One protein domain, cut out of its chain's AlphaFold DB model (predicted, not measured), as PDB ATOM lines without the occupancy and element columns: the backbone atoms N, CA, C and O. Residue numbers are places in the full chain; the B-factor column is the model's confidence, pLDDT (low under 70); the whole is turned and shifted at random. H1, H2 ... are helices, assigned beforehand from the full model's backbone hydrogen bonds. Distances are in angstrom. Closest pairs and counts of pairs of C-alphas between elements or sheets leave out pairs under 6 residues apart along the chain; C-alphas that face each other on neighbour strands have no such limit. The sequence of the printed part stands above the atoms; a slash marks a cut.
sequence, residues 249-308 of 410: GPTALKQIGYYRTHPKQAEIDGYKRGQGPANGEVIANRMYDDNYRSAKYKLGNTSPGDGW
ATOM      1  N   GLY A 249      43.365 -21.433  -7.799       96.62
ATOM      2  CA  GLY A 249      43.553 -22.718  -8.467       96.62
ATOM      3  C   GLY A 249      44.640 -23.588  -7.815       96.62
ATOM      4  O   GLY A 249      45.521 -23.065  -7.121       96.62
ATOM      5  N   PRO A 250      44.656 -24.904  -8.105       96.25
ATOM      6  CA  PRO A 250      45.609 -25.855  -7.527       96.25
ATOM      7  C   PRO A 250      47.077 -25.434  -7.662       96.25
ATOM      8  O   PRO A 250      47.853 -25.558  -6.716       96.25
ATOM      9  N   THR A 251      47.470 -24.884  -8.815       95.81
ATOM     10  CA  THR A 251      48.850 -24.439  -9.072       95.81
ATOM     11  C   THR A 251      49.313 -23.356  -8.102       95.81
ATOM     12  O   THR A 251      50.439 -23.425  -7.615       95.81
ATOM     13  N   ALA A 252      48.454 -22.376  -7.800       94.31
ATOM     14  CA  ALA A 252      48.777 -21.305  -6.861       94.31
ATOM     15  C   ALA A 252      48.834 -21.839  -5.424       94.31
ATOM     16  O   ALA A 252      49.779 -21.549  -4.695       94.31
ATOM     17  N   LEU A 253      47.864 -22.681  -5.046       95.75
ATOM     18  CA  LEU A 253      47.812 -23.281  -3.713       95.75
ATOM     19  C   LEU A 253      49.068 -24.102  -3.406       95.75
ATOM     20  O   LEU A 253      49.641 -23.943  -2.335       95.75
ATOM     21  N   LYS A 254      49.577 -24.898  -4.357       96.12
ATOM     22  CA  LYS A 254      50.798 -25.716  -4.186       96.12
ATOM     23  C   LYS A 254      52.057 -24.934  -3.786       96.12
ATOM     24  O   LYS A 254      53.042 -25.551  -3.396       96.12
ATOM     25  N   GLN A 255      52.051 -23.606  -3.869       91.50
ATOM     26  CA  GLN A 255      53.185 -22.769  -3.476       91.50
ATOM     27  C   GLN A 255      53.105 -22.265  -2.024       91.50
ATOM     28  O   GLN A 255      54.026 -21.592  -1.567       91.50
ATOM     29  N   ILE A 256      52.031 -22.565  -1.282       89.25
ATOM     30  CA  ILE A 256      51.711 -21.875  -0.023       89.25
ATOM     31  C   ILE A 256      51.488 -22.869   1.125       89.25
ATOM     32  O   ILE A 256      50.681 -23.790   1.015       89.25
ATOM     33  N   GLY A 257      52.170 -22.641   2.255       88.44
ATOM     34  CA  GLY A 257      51.879 -23.270   3.552       88.44
ATOM     35  C   GLY A 257      51.634 -24.783   3.487       88.44
ATOM     36  O   GLY A 257      52.453 -25.527   2.940       88.44
ATOM     37  N   TYR A 258      50.489 -25.213   4.028       94.81
ATOM     38  CA  TYR A 258      50.016 -26.602   4.056       94.81
ATOM     39  C   TYR A 258      50.047 -27.289   2.682       94.81
ATOM     40  O   TYR A 258      50.480 -28.436   2.558       94.81
ATOM     41  N   TYR A 259      49.618 -26.592   1.629       96.50
ATOM     42  CA  TYR A 259      49.470 -27.159   0.288       96.50
ATOM     43  C   TYR A 259      50.806 -27.453  -0.398       96.50
ATOM     44  O   TYR A 259      50.858 -28.327  -1.265       96.50
ATOM     45  N   ARG A 260      51.896 -26.798   0.022       93.50
ATOM     46  CA  ARG A 260      53.252 -27.082  -0.472       93.50
ATOM     47  C   ARG A 260      53.698 -28.507  -0.151       93.50
ATOM     48  O   ARG A 260      54.375 -29.134  -0.959       93.50
ATOM     49  N   THR A 261      53.297 -29.030   1.008       94.56
ATOM     50  CA  THR A 261      53.582 -30.413   1.421       94.56
ATOM     51  C   THR A 261      52.417 -31.367   1.148       94.56
ATOM     52  O   THR A 261      52.578 -32.575   1.289       94.56
ATOM     53  N   HIS A 262      51.262 -30.852   0.708       96.88
ATOM     54  CA  HIS A 262      50.055 -31.627   0.394       96.88
ATOM     55  C   HIS A 262      49.500 -31.292  -1.005       96.88
ATOM     56  O   HIS A 262      48.352 -30.859  -1.139       96.88
ATOM     57  N   PRO A 263      50.271 -31.516  -2.087       96.19
ATOM     58  CA  PRO A 263      49.892 -31.075  -3.430       96.19
ATOM     59  C   PRO A 263      48.622 -31.746  -3.969       96.19
ATOM     60  O   PRO A 263      47.918 -31.142  -4.773       96.19
ATOM     61  N   LYS A 264      48.292 -32.964  -3.516       97.31
ATOM     62  CA  LYS A 264      47.014 -33.620  -3.848       97.31
ATOM     63  C   LYS A 264      45.822 -32.876  -3.248       97.31
ATOM     64  O   LYS A 264      44.788 -32.773  -3.894       97.31
ATOM     65  N   GLN A 265      45.971 -32.315  -2.048       97.69
ATOM     66  CA  GLN A 265      44.892 -31.559  -1.418       97.69
ATOM     67  C   GLN A 265      44.623 -30.243  -2.155       97.69
ATOM     68  O   GLN A 265      43.476 -29.824  -2.248       97.69
ATOM     69  N   ALA A 266      45.650 -29.640  -2.760       96.88
ATOM     70  CA  ALA A 266      45.476 -28.468  -3.617       96.88
ATOM     71  C   ALA A 266      44.614 -28.772  -4.857       96.88
ATOM     72  O   ALA A 266      43.856 -27.912  -5.289       96.88
ATOM     73  N   GLU A 267      44.693 -29.988  -5.412       96.44
ATOM     74  CA  GLU A 267      43.838 -30.429  -6.530       96.44
ATOM     75  C   GLU A 267      42.386 -30.681  -6.114       96.44
ATOM     76  O   GLU A 267      41.471 -30.580  -6.933       96.44
ATOM     77  N   ILE A 268      42.170 -31.050  -4.852       96.81
ATOM     78  CA  ILE A 268      40.838 -31.314  -4.305       96.81
ATOM     79  C   ILE A 268      40.147 -29.996  -3.964       96.81
ATOM     80  O   ILE A 268      39.025 -29.772  -4.407       96.81
ATOM     81  N   ASP A 269      40.829 -29.131  -3.213       97.00
ATOM     82  CA  ASP A 269      40.234 -27.898  -2.697       97.00
ATOM     83  C   ASP A 269      40.268 -26.756  -3.706       97.00
ATOM     84  O   ASP A 269      39.452 -25.848  -3.622       97.00
ATOM     85  N   GLY A 270      41.241 -26.756  -4.619       96.56
ATOM     86  CA  GLY A 270      41.485 -25.634  -5.510       96.56
ATOM     87  C   GLY A 270      40.338 -25.383  -6.482       96.56
ATOM     88  O   GLY A 270      39.691 -26.304  -6.983       96.56
ATOM     89  N   TYR A 271      40.138 -24.108  -6.802       97.50
ATOM     90  CA  TYR A 271      39.162 -23.666  -7.786       97.50
ATOM     91  C   TYR A 271      39.404 -24.302  -9.160       97.50
ATOM     92  O   TYR A 271      40.520 -24.283  -9.693       97.50
ATOM     93  N   LYS A 272      38.325 -24.808  -9.763       95.31
ATOM     94  CA  LYS A 272      38.307 -25.386 -11.109       95.31
ATOM     95  C   LYS A 272      37.357 -24.592 -11.990       95.31
ATOM     96  O   LYS A 272      36.184 -24.398 -11.667       95.31
ATOM     97  N   ARG A 273      37.868 -24.136 -13.136       92.69
ATOM     98  CA  ARG A 273      37.084 -23.364 -14.105       92.69
ATOM     99  C   ARG A 273      35.836 -24.159 -14.508       92.69
ATOM    100  O   ARG A 273      35.946 -25.303 -14.930       92.69
ATOM    101  N   GLY A 274      34.666 -23.536 -14.381       92.06
ATOM    102  CA  GLY A 274      33.373 -24.149 -14.708       92.06
ATOM    103  C   GLY A 274      32.663 -24.865 -13.552       92.06
ATOM    104  O   GLY A 274      31.538 -25.299 -13.752       92.06
ATOM    105  N   GLN A 275      33.259 -24.958 -12.354       88.25
ATOM    106  CA  GLN A 275      32.681 -25.690 -11.209       88.25
ATOM    107  C   GLN A 275      32.168 -24.788 -10.068       88.25
ATOM    108  O   GLN A 275      31.903 -25.269  -8.972       88.25
ATOM    109  N   GLY A 276      31.997 -23.482 -10.317       91.00
ATOM    110  CA  GLY A 276      31.663 -22.506  -9.269       91.00
ATOM    111  C   GLY A 276      32.842 -22.215  -8.321       91.00
ATOM    112  O   GLY A 276      33.934 -22.750  -8.524       91.00
ATOM    113  N   PRO A 277      32.681 -21.305  -7.340       95.94
ATOM    114  CA  PRO A 277      33.720 -21.020  -6.349       95.94
ATOM    115  C   PRO A 277      34.002 -22.249  -5.474       95.94
ATOM    116  O   PRO A 277      33.090 -23.005  -5.140       95.94
ATOM    117  N   ALA A 278      35.263 -22.437  -5.092       97.06
ATOM    118  CA  ALA A 278      35.656 -23.507  -4.184       97.06
ATOM    119  C   ALA A 278      35.255 -23.209  -2.729       97.06
ATOM    120  O   ALA A 278      34.823 -22.105  -2.388       97.06
ATOM    121  N   ASN A 279      35.444 -24.185  -1.835       97.38
ATOM    122  CA  ASN A 279      35.240 -23.974  -0.404       97.38
ATOM    123  C   ASN A 279      36.375 -23.111   0.181       97.38
ATOM    124  O   ASN A 279      37.404 -23.617   0.632       97.38
ATOM    125  N   GLY A 280      36.171 -21.792   0.169       96.62
ATOM    126  CA  GLY A 280      37.149 -20.818   0.646       96.62
ATOM    127  C   GLY A 280      37.522 -20.977   2.123       96.62
ATOM    128  O   GLY A 280      38.666 -20.712   2.480       96.62
ATOM    129  N   GLU A 281      36.605 -21.451   2.972       97.62
ATOM    130  CA  GLU A 281      36.884 -21.669   4.395       97.62
ATOM    131  C   GLU A 281      37.911 -22.785   4.596       97.62
ATOM    132  O   GLU A 281      38.886 -22.610   5.330       97.62
ATOM    133  N   VAL A 282      37.750 -23.903   3.883       97.81
ATOM    134  CA  VAL A 282      38.734 -24.996   3.882       97.81
ATOM    135  C   VAL A 282      40.087 -24.500   3.376       97.81
ATOM    136  O   VAL A 282      41.113 -24.776   4.005       97.81
ATOM    137  N   ILE A 283      40.086 -23.727   2.284       97.81
ATOM    138  CA  ILE A 283      41.310 -23.170   1.701       97.81
ATOM    139  C   ILE A 283      42.022 -22.252   2.694       97.81
ATOM    140  O   ILE A 283      43.198 -22.468   2.982       97.81
ATOM    141  N   ALA A 284      41.333 -21.255   3.254       97.25
ATOM    142  CA  ALA A 284      41.939 -20.288   4.167       97.25
ATOM    143  C   ALA A 284      42.445 -20.944   5.452       97.25
ATOM    144  O   ALA A 284      43.553 -20.642   5.895       97.25
ATOM    145  N   ASN A 285      41.669 -21.865   6.033       97.69
ATOM    146  CA  ASN A 285      42.071 -22.572   7.247       97.69
ATOM    147  C   ASN A 285      43.361 -23.370   7.043       97.69
ATOM    148  O   ASN A 285      44.224 -23.336   7.911       97.69
ATOM    149  N   ARG A 286      43.533 -24.027   5.888       96.81
ATOM    150  CA  ARG A 286      44.768 -24.754   5.549       96.81
ATOM    151  C   ARG A 286      45.915 -23.818   5.170       96.81
ATOM    152  O   ARG A 286      47.051 -24.013   5.594       96.81
ATOM    153  N   MET A 287      45.634 -22.793   4.371       94.50
ATOM    154  CA  MET A 287      46.639 -21.850   3.875       94.50
ATOM    155  C   MET A 287      47.274 -21.023   5.002       94.50
ATOM    156  O   MET A 287      48.480 -20.753   4.978       94.50
ATOM    157  N   TYR A 288      46.468 -20.647   5.996       95.38
ATOM    158  CA  TYR A 288      46.865 -19.818   7.131       95.38
ATOM    159  C   TYR A 288      47.056 -20.596   8.439       95.38
ATOM    160  O   TYR A 288      47.071 -19.980   9.507       95.38
ATOM    161  N   ASP A 289      47.235 -21.916   8.363       95.12
ATOM    162  CA  ASP A 289      47.583 -22.751   9.513       95.12
ATOM    163  C   ASP A 289      49.039 -22.496   9.944       95.12
ATOM    164  O   ASP A 289      49.992 -22.760   9.200       95.12
ATOM    165  N   ASP A 290      49.219 -21.999  11.168       94.81
ATOM    166  CA  ASP A 290      50.528 -21.683  11.744       94.81
ATOM    167  C   ASP A 290      51.429 -22.907  11.953       94.81
ATOM    168  O   ASP A 290      52.644 -22.739  12.098       94.81
ATOM    169  N   ASN A 291      50.887 -24.128  11.931       93.69
ATOM    170  CA  ASN A 291      51.687 -25.356  11.969       93.69
ATOM    171  C   ASN A 291      52.544 -25.534  10.708       93.69
ATOM    172  O   ASN A 291      53.598 -26.163  10.758       93.69
ATOM    173  N   TYR A 292      52.132 -24.933   9.588       92.81
ATOM    174  CA  TYR A 292      52.825 -25.012   8.298       92.81
ATOM    175  C   TYR A 292      53.554 -23.711   7.940       92.81
ATOM    176  O   TYR A 292      53.943 -23.498   6.787       92.81
ATOM    177  N   ARG A 293      53.755 -22.825   8.926       90.31
ATOM    178  CA  ARG A 293      54.432 -21.533   8.775       90.31
ATOM    179  C   ARG A 293      55.669 -21.484   9.665       90.31
ATOM    180  O   ARG A 293      55.643 -21.880  10.827       90.31
ATOM    181  N   SER A 294      56.774 -20.962   9.134       89.12
ATOM    182  CA  SER A 294      57.980 -20.746   9.943       89.12
ATOM    183  C   SER A 294      57.717 -19.714  11.042       89.12
ATOM    184  O   SER A 294      56.930 -18.792  10.824       89.12
ATOM    185  N   ALA A 295      58.447 -19.795  12.158       90.06
ATOM    186  CA  ALA A 295      58.259 -18.940  13.335       90.06
ATOM    187  C   ALA A 295      58.113 -17.434  13.020       90.06
ATOM    188  O   ALA A 295      57.191 -16.800  13.523       90.06
ATOM    189  N   LYS A 296      58.950 -16.883  12.125       89.62
ATOM    190  CA  LYS A 296      58.914 -15.466  11.704       89.62
ATOM    191  C   LYS A 296      57.584 -15.033  11.066       89.62
ATOM    192  O   LYS A 296      57.245 -13.857  11.111       89.62
ATOM    193  N   TYR A 297      56.851 -15.960  10.452       88.44
ATOM    194  CA  TYR A 297      55.649 -15.676   9.662       88.44
ATOM    195  C   TYR A 297      54.361 -16.193  10.311       88.44
ATOM    196  O   TYR A 297      53.321 -16.185   9.645       88.44
ATOM    197  N   LYS A 298      54.407 -16.653  11.569       93.81
ATOM    198  CA  LYS A 298      53.207 -17.078  12.298       93.81
ATOM    199  C   LYS A 298      52.222 -15.919  12.467       93.81
ATOM    200  O   LYS A 298      52.607 -14.788  12.754       93.81
ATOM    201  N   LEU A 299      50.949 -16.222  12.265       95.00
ATOM    202  CA  LEU A 299      49.830 -15.290  12.221       95.00
ATOM    203  C   LEU A 299      49.037 -15.245  13.533       95.00
ATOM    204  O   LEU A 299      48.181 -14.377  13.691       95.00
ATOM    205  N   GLY A 300      49.330 -16.142  14.477       96.69
ATOM    206  CA  GLY A 300      48.572 -16.320  15.715       96.69
ATOM    207  C   GLY A 300      47.309 -17.157  15.531       96.69
ATOM    208  O   GLY A 300      46.430 -17.127  16.388       96.69
ATOM    209  N   ASN A 301      47.193 -17.873  14.415       96.62
ATOM    210  CA  ASN A 301      46.036 -18.704  14.111       96.62
ATOM    211  C   ASN A 301      46.223 -20.067  14.784       96.62
ATOM    212  O   ASN A 301      46.860 -20.960  14.228       96.62
ATOM    213  N   THR A 302      45.719 -20.203  16.010       93.19
ATOM    214  CA  THR A 302      45.946 -21.384  16.862       93.19
ATOM    215  C   THR A 302      44.679 -22.188  17.130       93.19
ATOM    216  O   THR A 302      44.751 -23.247  17.747       93.19
ATOM    217  N   SER A 303      43.513 -21.690  16.714       95.31
ATOM    218  CA  SER A 303      42.227 -22.360  16.894       95.31
ATOM    219  C   SER A 303      41.628 -22.784  15.545       95.31
ATOM    220  O   SER A 303      41.845 -22.100  14.540       95.31
ATOM    221  N   PRO A 304      40.860 -23.890  15.490       95.12
ATOM    222  CA  PRO A 304      40.129 -24.268  14.282       95.12
ATOM    223  C   PRO A 304      39.269 -23.107  13.769       95.12
ATOM    224  O   PRO A 304      38.593 -22.442  14.552       95.12
ATOM    225  N   GLY A 305      39.311 -22.851  12.462       96.75
ATOM    226  CA  GLY A 305      38.580 -21.741  11.843       96.75
ATOM    227  C   GLY A 305      39.305 -20.390  11.860       96.75
ATOM    228  O   GLY A 305      38.869 -19.479  11.160       96.75
ATOM    229  N   ASP A 306      40.414 -20.232  12.601       97.88
ATOM    230  CA  ASP A 306      41.127 -18.945  12.689       97.88
ATOM    231  C   ASP A 306      41.642 -18.472  11.317       97.88
ATOM    232  O   ASP A 306      41.622 -17.274  11.036       97.88
ATOM    233  N   GLY A 307      42.062 -19.392  10.443       97.00
ATOM    234  CA  GLY A 307      42.568 -19.039   9.115       97.00
ATOM    235  C   GLY A 307      41.510 -18.366   8.240       97.00
ATOM    236  O   GLY A 307      41.788 -17.342   7.620       97.00
ATOM    237  N   TRP A 308      40.280 -18.885   8.238       97.69
ATOM    238  CA  TRP A 308      39.152 -18.227   7.583       97.69
ATOM    239  C   TRP A 308      38.686 -17.002   8.355       97.69
ATOM    240  O   TRP A 308      38.480 -15.954   7.763       97.69
TER     241      TRP A 308
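This is residues 249 to 308 of the 410 residues of an uncharacterized protein of Acinetobacter baumannii (strain ATCC 19606 / DSM 30007 / JCM 6841 / CCUG 19606 / CIP 70.34 / NBRC 109757 / NCIMB 12457 / NCTC 12156 / 81) (UniProt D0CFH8). Four short helices form a small cluster, with H3 and H4 side by side, H1 packed on H3 and H2 on H4. The H3 to H4 link loops to one end of the long axis at Gly 274; residues 288 to 308, with no named element, loop to the other at Ala 295 and fold back toward H4. The printed part has 60 residues, 24 of them, under half, in helices H1 to H4 and no named strand: all helix. It is compact, radius of gyration of the C-alphas 11.6 A, yet elongated, spanning 37 by 20 by 13 A.

H1, residues 250 to 253, begins at C-alpha (45.609, -25.855, -7.527) and is 5.1 A long. H2 is residues 257 to 261, 7.6 A; H3 is 263 to 269, 10.2 A. H4, 280 to 287, 10.1 A, ends at C-alpha (46.639, -21.850, 3.875).

H1 and H3 touch; their closest C-alphas, Pro 250 and Ala 266, are 4.7 A apart. H2 and H4 touch, closest at C-alphas Gly 257 and Met 287, 5.4 A. H3 and H4 are close but not clearly touching, C-alphas Asp 269 and Ile 283 being closest at 6.5 A, at a shallow tilt of 20 degrees, opposite ways. Every O i to N i+4 pair is within hydrogen-bond range in H3 and H4; H2 has 0 of 1, but 2 of 2 O i to N i+3 pairs, and H1 is too short for an i+4 pair.

The C-alphas farthest apart, Gly 274 and Ala 295, are 37.9 A apart. The printed part has no cut, none of the links between helices is long, and no printed residue is under 70 in pLDDT.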